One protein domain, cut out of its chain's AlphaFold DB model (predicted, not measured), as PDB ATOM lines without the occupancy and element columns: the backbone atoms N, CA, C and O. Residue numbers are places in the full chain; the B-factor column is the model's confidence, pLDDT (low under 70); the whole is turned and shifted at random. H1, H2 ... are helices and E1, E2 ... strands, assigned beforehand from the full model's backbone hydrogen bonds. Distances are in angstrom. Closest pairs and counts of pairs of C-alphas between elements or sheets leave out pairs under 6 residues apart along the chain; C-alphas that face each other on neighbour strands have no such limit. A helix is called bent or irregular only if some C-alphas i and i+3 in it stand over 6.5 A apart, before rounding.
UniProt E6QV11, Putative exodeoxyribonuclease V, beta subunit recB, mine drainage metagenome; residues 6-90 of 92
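What this domain is: This is residues 6 to 90 of the 92 residues of the protein "Putative exodeoxyribonuclease V, beta subunit recB" of mine drainage metagenome (UniProt E6QV11). Helices H1 and H2 meet near their ends in a corner, like a loose roof over the two-stranded ribbon of E1 and E2, and H4 crosses H2. Residues 39 to 44 of H2 and residues 84 to 90 stick out. The 85 printed residues hold, in order, H1, H2, H3, E1, E2 and H4; the sheet, E1 - E2, is antiparallel and the class is mostly helix. The whole is loose, with a radius of gyration of the C-alphas of 15.3 A, and elongated, spanning 46 by 27 by 17 A.

Where its parts are: Find C-alpha 10 at (148.842, 98.890, 168.866); from there H1 runs 14.2 A to residue 19. H2, residues 22 to 44, covers 29.8 A, with a kink of 58 degrees near residue 38; it is irregular, with C-alphas 40 and 43 9.5 A apart. Next come H3, residues 47 to 50, E1, residues 54 to 57, and E2, residues 69 to 72. H4, residues 76 to 88, runs 18.8 A to C-alpha 88 at (149.086, 136.739, 168.410).

How they stand to each other: H1 and H2 are close but not clearly touching, about perpendicular at 87 degrees; their closest C-alphas, Phe 17 and Asp 23, are 6.9 A apart. Look at the hairpin E1 and E2: N 54 and O 72 are within hydrogen-bond range at 2.8 A. The closest C-alphas of H2 and E1, Ser 26 and Thr 54, are 6.5 A apart; those of H1 and E2, Phe 13 and Leu 70, 7.9 A. H2, with residues 27 to 31 alone, touches H4, about perpendicular at 82 degrees; the closest C-alphas, Leu 31 and Leu 79, are 5.8 A apart. H3 is close to H2 but not clearly touching, the closest C-alphas, His 34 and Pro 47, being 7.2 A apart. H1 and H4 are apart. Every O i to N i+4 pair is within hydrogen-bond range in H1 and H4, 17 of 19 in H2; H3 is too short for one.

The domain as a whole: The C-alphas farthest apart, Ala 6 and Thr 90, are 47.6 A apart. The printed part has no cut, and the link E1 to E2, 11 residues, is long. Look for pLDDT under 70 at residues 6 to 10 and 88 to 90.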
ATOM      1  N   ALA A   6     156.415  91.200 171.405       64.44
ATOM      2  CA  ALA A   6     154.997  91.064 171.756       64.44
ATOM      3  C   ALA A   6     154.472  92.161 172.708       64.44
ATOM      4  O   ALA A   6     153.261  92.326 172.837       64.44
ATOM      5  N   ASP A   7     155.357  92.922 173.360       65.25
ATOM      6  CA  ASP A   7     154.985  94.041 174.234       65.25
ATOM      7  C   ASP A   7     154.708  95.337 173.429       65.25
ATOM      8  O   ASP A   7     154.291  96.346 174.003       65.25
ATOM      9  N   TYR A   8     154.926  95.313 172.107       62.94
ATOM     10  CA  TYR A   8     154.739  96.418 171.161       62.94
ATOM     11  C   TYR A   8     153.466  96.193 170.328       62.94
ATOM     12  O   TYR A   8     153.503  96.037 169.110       62.94
ATOM     13  N   THR A   9     152.322  96.111 171.009       68.62
ATOM     14  CA  THR A   9     150.994  96.048 170.368       68.62
ATOM     15  C   THR A   9     150.450  97.450 170.103       68.62
ATOM     16  O   THR A   9     150.822  98.385 170.807       68.62
ATOM     17  N   GLN A  10     149.515  97.606 169.155       67.94
ATOM     18  CA  GLN A  10     148.842  98.890 168.866       67.94
ATOM     19  C   GLN A  10     148.299  99.587 170.118       67.94
ATOM     20  O   GLN A  10     148.518 100.776 170.314       67.94
ATOM     21  N   LYS A  11     147.691  98.828 171.029       71.69
ATOM     22  CA  LYS A  11     147.185  99.374 172.290       71.69
ATOM     23  C   LYS A  11     148.303  99.863 173.217       71.69
ATOM     24  O   LYS A  11     148.217 100.953 173.766       71.69
ATOM     25  N   ALA A  12     149.386  99.093 173.348       72.38
ATOM     26  CA  ALA A  12     150.555  99.539 174.104       72.38
ATOM     27  C   ALA A  12     151.222 100.768 173.454       72.38
ATOM     28  O   ALA A  12     151.774 101.602 174.172       72.38
ATOM     29  N   PHE A  13     151.164 100.881 172.117       72.06
ATOM     30  CA  PHE A  13     151.617 102.051 171.363       72.06
ATOM     31  C   PHE A  13     150.794 103.287 171.708       72.06
ATOM     32  O   PHE A  13     151.386 104.295 172.076       72.06
ATOM     33  N   GLU A  14     149.467 103.205 171.656       73.50
ATOM     34  CA  GLU A  14     148.567 104.315 171.992       73.50
ATOM     35  C   GLU A  14     148.738 104.776 173.451       73.50
ATOM     36  O   GLU A  14     148.865 105.974 173.711       73.50
ATOM     37  N   ASP A  15     148.858 103.838 174.395       78.12
ATOM     38  CA  ASP A  15     149.059 104.153 175.815       78.12
ATOM     39  C   ASP A  15     150.397 104.876 176.061       78.12
ATOM     40  O   ASP A  15     150.448 105.889 176.763       78.12
ATOM     41  N   ALA A  16     151.488 104.390 175.457       77.50
ATOM     42  CA  ALA A  16     152.801 105.030 175.563       77.50
ATOM     43  C   ALA A  16     152.842 106.390 174.844       77.50
ATOM     44  O   ALA A  16     153.514 107.322 175.292       77.50
ATOM     45  N   PHE A  17     152.116 106.505 173.731       79.06
ATOM     46  CA  PHE A  17     152.003 107.724 172.943       79.06
ATOM     47  C   PHE A  17     151.386 108.865 173.750       79.06
ATOM     48  O   PHE A  17     151.928 109.971 173.787       79.06
ATOM     49  N   LEU A  18     150.307 108.563 174.473       80.00
ATOM     50  CA  LEU A  18     149.647 109.508 175.364       80.00
ATOM     51  C   LEU A  18     150.460 109.766 176.639       80.00
ATOM     52  O   LEU A  18     150.589 110.920 177.052       80.00
ATOM     53  N   SER A  19     151.067 108.734 177.244       82.75
ATOM     54  CA  SER A  19     151.833 108.901 178.489       82.75
ATOM     55  C   SER A  19     153.058 109.797 178.321       82.75
ATOM     56  O   SER A  19     153.428 110.518 179.245       82.75
ATOM     57  N   HIS A  20     153.692 109.758 177.147       84.62
ATOM     58  CA  HIS A  20     154.865 110.576 176.825       84.62
ATOM     59  C   HIS A  20     154.535 111.857 176.060       84.62
ATOM     60  O   HIS A  20     155.447 112.607 175.717       84.62
ATOM     61  N   ARG A  21     153.247 112.131 175.828       87.06
ATOM     62  CA  ARG A  21     152.771 113.315 175.106       87.06
ATOM     63  C   ARG A  21     153.406 113.468 173.718       87.06
ATOM     64  O   ARG A  21     153.749 114.571 173.278       87.06
ATOM     65  N   TYR A  22     153.575 112.345 173.018       86.44
ATOM     66  CA  TYR A  22     154.089 112.346 171.650       86.44
ATOM     67  C   TYR A  22     153.117 113.018 170.665       86.44
ATOM     68  O   TYR A  22     153.554 113.503 169.623       86.44
ATOM     69  N   ASP A  23     151.839 113.148 171.030       85.88
ATOM     70  CA  ASP A  23     150.835 113.975 170.350       85.88
ATOM     71  C   ASP A  23     151.274 115.445 170.268       85.88
ATOM     72  O   ASP A  23     151.274 116.052 169.192       85.88
ATOM     73  N   VAL A  24     151.727 116.003 171.391       89.50
ATOM     74  CA  VAL A  24     152.198 117.391 171.470       89.50
ATOM     75  C   VAL A  24     153.483 117.555 170.673       89.50
ATOM     76  O   VAL A  24     153.594 118.482 169.870       89.50
ATOM     77  N   GLN A  25     154.442 116.638 170.841       90.81
ATOM     78  CA  GLN A  25     155.699 116.682 170.091       90.81
ATOM     79  C   GLN A  25     155.453 116.618 168.577       90.81
ATOM     80  O   GLN A  25     156.015 117.426 167.836       90.81
ATOM     81  N   SER A  26     154.592 115.696 168.125       90.94
ATOM     82  CA  SER A  26     154.199 115.572 166.717       90.94
ATOM     83  C   SER A  26     153.651 116.888 166.188       90.94
ATOM     84  O   SER A  26     154.105 117.379 165.158       90.94
ATOM     85  N   THR A  27     152.716 117.482 166.927       92.25
ATOM     86  CA  THR A  27     152.024 118.706 166.524       92.25
ATOM     87  C   THR A  27     152.997 119.877 166.391       92.25
ATOM     88  O   THR A  27     152.969 120.593 165.392       92.25
ATOM     89  N   LEU A  28     153.916 120.042 167.346       92.12
ATOM     90  CA  LEU A  28     154.931 121.098 167.295       92.12
ATOM     91  C   LEU A  28     155.894 120.917 166.114       92.12
ATOM     92  O   LEU A  28     156.238 121.890 165.442       92.12
ATOM     93  N   TYR A  29     156.312 119.682 165.824       93.62
ATOM     94  CA  TYR A  29     157.183 119.398 164.680       93.62
ATOM     95  C   TYR A  29     156.470 119.597 163.345       93.62
ATOM     96  O   TYR A  29     157.052 120.175 162.426       93.62
ATOM     97  N   GLN A  30     155.204 119.198 163.242       93.94
ATOM     98  CA  GLN A  30     154.390 119.473 162.062       93.94
ATOM     99  C   GLN A  30     154.179 120.977 161.856       93.94
ATOM    100  O   GLN A  30     154.263 121.446 160.724       93.94
ATOM    101  N   LEU A  31     153.977 121.755 162.925       94.69
ATOM    102  CA  LEU A  31     153.863 123.212 162.835       94.69
ATOM    103  C   LEU A  31     155.174 123.855 162.356       94.69
ATOM    104  O   LEU A  31     155.165 124.721 161.478       94.69
ATOM    105  N   ALA A  32     156.315 123.416 162.893       94.81
ATOM    106  CA  ALA A  32     157.623 123.882 162.440       94.81
ATOM    107  C   ALA A  32     157.859 123.544 160.958       94.81
ATOM    108  O   ALA A  32     158.297 124.403 160.187       94.81
ATOM    109  N   LEU A  33     157.513 122.323 160.540       95.12
ATOM    110  CA  LEU A  33     157.598 121.891 159.148       95.12
ATOM    111  C   LEU A  33     156.669 122.708 158.243       95.12
ATOM    112  O   LEU A  33     157.103 123.163 157.187       95.12
ATOM    113  N   HIS A  34     155.429 122.953 158.666       95.00
ATOM    114  CA  HIS A  34     154.465 123.795 157.958       95.00
ATOM    115  C   HIS A  34     155.044 125.187 157.673       95.00
ATOM    116  O   HIS A  34     155.090 125.625 156.521       95.00
ATOM    117  N   ARG A  35     155.567 125.859 158.708       94.75
ATOM    118  CA  ARG A  35     156.194 127.185 158.585       94.75
ATOM    119  C   ARG A  35     157.416 127.158 157.666       94.75
ATOM    120  O   ARG A  35     157.571 128.046 156.825       94.75
ATOM    121  N   LEU A  36     158.258 126.131 157.783       95.69
ATOM    122  CA  LEU A  36     159.434 125.954 156.931       95.69
ATOM    123  C   LEU A  36     159.048 125.773 155.456       95.69
ATOM    124  O   LEU A  36     159.615 126.439 154.589       95.69
ATOM    125  N   LEU A  37     158.086 124.897 155.161       95.31
ATOM    126  CA  LEU A  37     157.615 124.646 153.798       95.31
ATOM    127  C   LEU A  37     156.971 125.894 153.197       95.31
ATOM    128  O   LEU A  37     157.303 126.255 152.069       95.31
ATOM    129  N   ARG A  38     156.147 126.612 153.968       95.00
ATOM    130  CA  ARG A  38     155.576 127.903 153.561       95.00
ATOM    131  C   ARG A  38     156.664 128.909 153.194       95.00
ATOM    132  O   ARG A  38     156.570 129.556 152.154       95.00
ATOM    133  N   HIS A  39     157.717 129.009 154.004       96.12
ATOM    134  CA  HIS A  39     158.839 129.908 153.737       96.12
ATOM    135  C   HIS A  39     159.638 129.508 152.482       96.12
ATOM    136  O   HIS A  39     160.063 130.370 151.719       96.12
ATOM    137  N   ARG A  40     159.838 128.206 152.243       96.88
ATOM    138  CA  ARG A  40     160.642 127.694 151.117       96.88
ATOM    139  C   ARG A  40     159.897 127.681 149.783       96.88
ATOM    140  O   ARG A  40     160.505 127.929 148.744       96.88
ATOM    141  N   LEU A  41     158.615 127.331 149.799       96.56
ATOM    142  CA  LEU A  41     157.820 127.087 148.594       96.56
ATOM    143  C   LEU A  41     156.927 128.280 148.225       96.56
ATOM    144  O   LEU A  41     156.543 128.403 147.059       96.56
ATOM    145  N   GLY A  42     156.639 129.178 149.173       95.44
ATOM    146  CA  GLY A  42     155.850 130.385 148.939       95.44
ATOM    147  C   GLY A  42     154.461 130.058 148.392       95.44
ATOM    148  O   GLY A  42     153.754 129.219 148.942       95.44
ATOM    149  N   SER A  43     154.088 130.682 147.273       95.06
ATOM    150  CA  SER A  43     152.795 130.465 146.603       95.06
ATOM    151  C   SER A  43     152.581 129.041 146.078       95.06
ATOM    152  O   SER A  43     151.453 128.683 145.761       95.06
ATOM    153  N   ARG A  44     153.638 128.224 145.982       96.69
ATOM    154  CA  ARG A  44     153.540 126.812 145.572       96.69
ATOM    155  C   ARG A  44     153.241 125.869 146.736       96.69
ATOM    156  O   ARG A  44     153.151 124.664 146.525       96.69
ATOM    157  N   TYR A  45     153.151 126.380 147.961       96.00
ATOM    158  CA  TYR A  45     152.900 125.550 149.124       96.00
ATOM    159  C   TYR A  45     151.411 125.231 149.283       96.00
ATOM    160  O   TYR A  45     150.617 126.097 149.639       96.00
ATOM    161  N   ASP A  46     151.073 123.964 149.077       93.56
ATOM    162  CA  ASP A  46     149.787 123.368 149.447       93.56
ATOM    163  C   ASP A  46     149.951 122.480 150.704       93.56
ATOM    164  O   ASP A  46     150.617 121.442 150.619       93.56
ATOM    165  N   PRO A  47     149.404 122.866 151.874       91.12
ATOM    166  CA  PRO A  47     149.469 122.067 153.096       91.12
ATOM    167  C   PRO A  47     148.888 120.657 152.950       91.12
ATOM    168  O   PRO A  47     149.466 119.722 153.505       91.12
ATOM    169  N   GLU A  48     147.800 120.482 152.196       89.50
ATOM    170  CA  GLU A  48     147.112 119.191 152.068       89.50
ATOM    171  C   GLU A  48     147.948 118.182 151.276       89.50
ATOM    172  O   GLU A  48     147.973 116.996 151.601       89.50
ATOM    173  N   GLN A  49     148.701 118.658 150.282       91.00
ATOM    174  CA  GLN A  49     149.555 117.807 149.452       91.00
ATOM    175  C   GLN A  49     150.959 117.605 150.031       91.00
ATOM    176  O   GLN A  49     151.566 116.555 149.820       91.00
ATOM    177  N   HIS A  50     151.505 118.597 150.740       92.31
ATOM    178  CA  HIS A  50     152.929 118.597 151.097       92.31
ATOM    179  C   HIS A  50     153.242 118.222 152.553       92.31
ATOM    180  O   HIS A  50     154.395 117.900 152.830       92.31
ATOM    181  N   LEU A  51     152.292 118.280 153.501       90.38
ATOM    182  CA  LEU A  51     152.596 117.982 154.915       90.38
ATOM    183  C   LEU A  51     152.678 116.484 155.225       90.38
ATOM    184  O   LEU A  51     153.569 116.078 155.964       90.38
ATOM    185  N   GLY A  52     151.752 115.670 154.714       86.06
ATOM    186  CA  GLY A  52     151.756 114.204 154.854       86.06
ATOM    187  C   GLY A  52     151.549 113.622 156.268       86.06
ATOM    188  O   GLY A  52     151.086 112.490 156.376       86.06
ATOM    189  N   GLY A  53     151.829 114.362 157.347       89.50
ATOM    190  CA  GLY A  53     151.646 113.924 158.739       89.50
ATOM    191  C   GLY A  53     152.951 113.574 159.458       89.50
ATOM    192  O   GLY A  53     153.990 114.193 159.242       89.50
ATOM    193  N   THR A  54     152.910 112.611 160.378       90.19
ATOM    194  CA  THR A  54     154.076 112.150 161.149       90.19
ATOM    195  C   THR A  54     154.129 110.633 161.210       90.19
ATOM    196  O   THR A  54     153.102 109.964 161.303       90.19
ATOM    197  N   ILE A  55     155.345 110.091 161.179       89.44
ATOM    198  CA  ILE A  55     155.611 108.674 161.401       89.44
ATOM    199  C   ILE A  55     156.503 108.549 162.632       89.44
ATOM    200  O   ILE A  55     157.573 109.153 162.699       89.44
ATOM    201  N   PHE A  56     156.064 107.742 163.588       86.75
ATOM    202  CA  PHE A  56     156.842 107.329 164.743       86.75
ATOM    203  C   PHE A  56     157.410 105.940 164.487       86.75
ATOM    204  O   PHE A  56     156.666 105.014 164.165       86.75
ATOM    205  N   LEU A  57     158.729 105.805 164.631       86.38
ATOM    206  CA  LEU A  57     159.433 104.537 164.477       86.38
ATOM    207  C   LEU A  57     159.987 104.078 165.826       86.38
ATOM    208  O   LEU A  57     160.937 104.650 166.360       86.38
ATOM    209  N   PHE A  58     159.422 103.000 166.354       80.38
ATOM    210  CA  PHE A  58     159.899 102.339 167.558       80.38
ATOM    211  C   PHE A  58     160.823 101.192 167.171       80.38
ATOM    212  O   PHE A  58     160.383 100.091 166.851       80.38
ATOM    213  N   LEU A  59     162.130 101.446 167.247       81.25
ATOM    214  CA  LEU A  59     163.168 100.509 166.799       81.25
ATOM    215  C   LEU A  59     163.080  99.126 167.461       81.25
ATOM    216  O   LEU A  59     163.410  98.122 166.838       81.25
ATOM    217  N   ARG A  60     162.607  99.060 168.710       78.81
ATOM    218  CA  ARG A  60     162.434  97.796 169.440       78.81
ATOM    219  C   ARG A  60     161.230  96.970 168.979       78.81
ATOM    220  O   ARG A  60     161.189  95.796 169.288       78.81
ATOM    221  N   GLY A  61     160.277  97.559 168.255       76.38
ATOM    222  CA  GLY A  61     159.097  96.869 167.723       76.38
ATOM    223  C   GLY A  61     159.212  96.505 166.241       76.38
ATOM    224  O   GLY A  61     158.214  96.129 165.633       76.38
ATOM    225  N   ILE A  62     160.397  96.639 165.630       82.31
ATOM    226  CA  ILE A  62     160.571  96.545 164.169       82.31
ATOM    227  C   ILE A  62     160.273  95.155 163.586       82.31
ATOM    228  O   ILE A  62     159.930  95.042 162.413       82.31
ATOM    229  N   GLN A  63     160.377  94.107 164.407       82.12
ATOM    230  CA  GLN A  63     160.032  92.729 164.038       82.12
ATOM    231  C   GLN A  63     158.553  92.391 164.304       82.12
ATOM    232  O   GLN A  63     158.100  91.293 163.992       82.12
ATOM    233  N   GLY A  64     157.789  93.323 164.885       76.12
ATOM    234  CA  GLY A  64     156.355  93.175 165.118       76.12
ATOM    235  C   GLY A  64     155.514  93.346 163.842       76.12
ATOM    236  O   GLY A  64     156.026  93.796 162.815       76.12
ATOM    237  N   PRO A  65     154.204  93.040 163.897       76.19
ATOM    238  CA  PRO A  65     153.308  93.082 162.732       76.19
ATOM    239  C   PRO A  65     153.236  94.468 162.071       76.19
ATOM    240  O   PRO A  65     153.282  94.568 160.849       76.19
ATOM    241  N   GLU A  66     153.238  95.535 162.875       76.62
ATOM    242  CA  GLU A  66     153.252  96.927 162.397       76.62
ATOM    243  C   GLU A  66     154.669  97.449 162.092       76.62
ATOM    244  O   GLU A  66     154.866  98.629 161.805       76.62
ATOM    245  N   ARG A  67     155.693  96.588 162.186       83.06
ATOM    246  CA  ARG A  67     157.116  96.916 161.985       83.06
ATOM    247  C   ARG A  67     157.598  98.127 162.792       83.06
ATOM    248  O   ARG A  67     158.490  98.859 162.371       83.06
ATOM    249  N   GLY A  68     157.010  98.326 163.971       81.44
ATOM    250  CA  GLY A  68     157.323  99.435 164.870       81.44
ATOM    251  C   GLY A  68     156.882 100.804 164.348       81.44
ATOM    252  O   GLY A  68     157.319 101.812 164.900       81.44
ATOM    253  N   CYS A  69     156.055 100.856 163.304       85.12
ATOM    254  CA  CYS A  69     155.582 102.091 162.700       85.12
ATOM    255  C   CYS A  69     154.225 102.500 163.275       85.12
ATOM    256  O   CYS A  69     153.293 101.704 163.329       85.12
ATOM    257  N   LEU A  70     154.094 103.778 163.617       84.94
ATOM    258  CA  LEU A  70     152.815 104.422 163.894       84.94
ATOM    259  C   LEU A  70     152.717 105.674 163.024       84.94
ATOM    260  O   LEU A  70     153.580 106.547 163.096       84.94
ATOM    261  N   SER A  71     151.684 105.755 162.190       87.38
ATOM    262  CA  SER A  71     151.439 106.914 161.332       87.38
ATOM    263  C   SER A  71     150.292 107.747 161.881       87.38
ATOM    264  O   SER A  71     149.270 107.214 162.309       87.38
ATOM    265  N   MET A  72     150.467 109.062 161.844       86.25
ATOM    266  CA  MET A  72     149.441 110.028 162.197       86.25
ATOM    267  C   MET A  72     149.276 111.025 161.058       86.25
ATOM    268  O   MET A  72     150.261 111.665 160.677       86.25
ATOM    269  N   PRO A  73     148.058 111.189 160.515       87.38
ATOM    270  CA  PRO A  73     147.815 112.193 159.494       87.38
ATOM    271  C   PRO A  73     148.013 113.598 160.070       87.38
ATOM    272  O   PRO A  73     147.835 113.834 161.268       87.38
ATOM    273  N   ALA A  74     148.368 114.544 159.201       88.75
ATOM    274  CA  ALA A  74     148.431 115.941 159.598       88.75
ATOM    275  C   ALA A  74     147.030 116.445 159.961       88.75
ATOM    276  O   ALA A  74     146.086 116.307 159.183       88.75
ATOM    277  N   GLN A  75     146.898 117.056 161.135       89.94
ATOM    278  CA  GLN A  75     145.652 117.686 161.560       89.94
ATOM    279  C   GLN A  75     145.673 119.151 161.133       89.94
ATOM    280  O   GLN A  75     146.031 120.031 161.914       89.94
ATOM    281  N   TRP A  76     145.341 119.409 159.867       90.75
ATOM    282  CA  TRP A  76     145.501 120.738 159.269       90.75
ATOM    283  C   TRP A  76     144.795 121.847 160.060       90.75
ATOM    284  O   TRP A  76     145.411 122.870 160.358       90.75
ATOM    285  N   ASP A  77     143.553 121.627 160.490       92.25
ATOM    286  CA  ASP A  77     142.815 122.616 161.283       92.25
ATOM    287  C   ASP A  77     143.472 122.931 162.630       92.25
ATOM    288  O   ASP A  77     143.484 124.090 163.054       92.25
ATOM    289  N   LEU A  78     144.065 121.925 163.281       92.06
ATOM    290  CA  LEU A  78     144.819 122.121 164.517       92.06
ATOM    291  C   LEU A  78     146.073 122.959 164.248       92.06
ATOM    292  O   LEU A  78     146.315 123.938 164.948       92.06
ATOM    293  N   LEU A  79     146.840 122.608 163.212       93.56
ATOM    294  CA  LEU A  79     148.062 123.324 162.843       93.56
ATOM    295  C   LEU A  79     147.778 124.777 162.469       93.56
ATOM    296  O   LEU A  79     148.502 125.664 162.912       93.56
ATOM    297  N   ARG A  80     146.711 125.031 161.705       93.06
ATOM    298  CA  ARG A  80     146.280 126.382 161.333       93.06
ATOM    299  C   ARG A  80     145.893 127.195 162.565       93.06
ATOM    300  O   ARG A  80     146.342 128.325 162.708       93.06
ATOM    301  N   THR A  81     145.091 126.614 163.457       94.31
ATOM    302  CA  THR A  81     144.671 127.275 164.703       94.31
ATOM    303  C   THR A  81     145.867 127.612 165.591       94.31
ATOM    304  O   THR A  81     145.978 128.738 166.070       94.31
ATOM    305  N   LEU A  82     146.790 126.665 165.773       93.62
ATOM    306  CA  LEU A  82     148.011 126.873 166.554       93.62
ATOM    307  C   LEU A  82     148.947 127.901 165.915       93.62
ATOM    308  O   LEU A  82     149.548 128.699 166.632       93.62
ATOM    309  N   ASP A  83     149.075 127.899 164.585       94.12
ATOM    310  CA  ASP A  83     149.893 128.880 163.877       94.12
ATOM    311  C   ASP A  83     149.388 130.302 164.124       94.12
ATOM    312  O   ASP A  83     150.194 131.178 164.428       94.12
ATOM    313  N   THR A  84     148.067 130.508 164.048       93.81
ATOM    314  CA  THR A  84     147.424 131.794 164.345       93.81
ATOM    315  C   THR A  84     147.602 132.189 165.809       93.81
ATOM    316  O   THR A  84     148.099 133.278 166.078       93.81
ATOM    317  N   ALA A  85     147.286 131.296 166.753       92.50
ATOM    318  CA  ALA A  85     147.382 131.594 168.184       92.50
ATOM    319  C   ALA A  85     148.803 132.018 168.602       92.50
ATOM    320  O   ALA A  85     148.982 132.975 169.348       92.50
ATOM    321  N   LEU A  86     149.834 131.356 168.066       89.25
ATOM    322  CA  LEU A  86     151.232 131.673 168.378       89.25
ATOM    323  C   LEU A  86     151.766 132.922 167.656       89.25
ATOM    324  O   LEU A  86     152.854 133.386 167.983       89.25
ATOM    325  N   GLN A  87     151.053 133.451 166.660       84.25
ATOM    326  CA  GLN A  87     151.382 134.737 166.035       84.25
ATOM    327  C   GLN A  87     150.816 135.916 166.840       84.25
ATOM    328  O   GLN A  87     151.420 136.985 166.848       84.25
ATOM    329  N   GLU A  88     149.705 135.717 167.553       68.38
ATOM    330  CA  GLU A  88     149.086 136.739 168.410       68.38
ATOM    331  C   GLU A  88     149.916 137.037 169.676       68.38
ATOM    332  O   GLU A  88     149.856 138.144 170.206       68.38
ATOM    333  N   GLU A  89     150.767 136.102 170.115       59.00
ATOM    334  CA  GLU A  89     151.669 136.264 171.270       59.00
ATOM    335  C   GLU A  89     152.967 137.042 170.975       59.00
ATOM    336  O   GLU A  89     153.861 137.082 171.819       59.00
ATOM    337  N   THR A  90     153.098 137.696 169.814       50.28
ATOM    338  CA  THR A  90     154.228 138.607 169.553       50.28
ATOM    339  C   THR A  90     153.793 140.075 169.694       50.28
ATOM    340  O   THR A  90     153.580 140.740 168.677       50.28
TER     341      THR A  90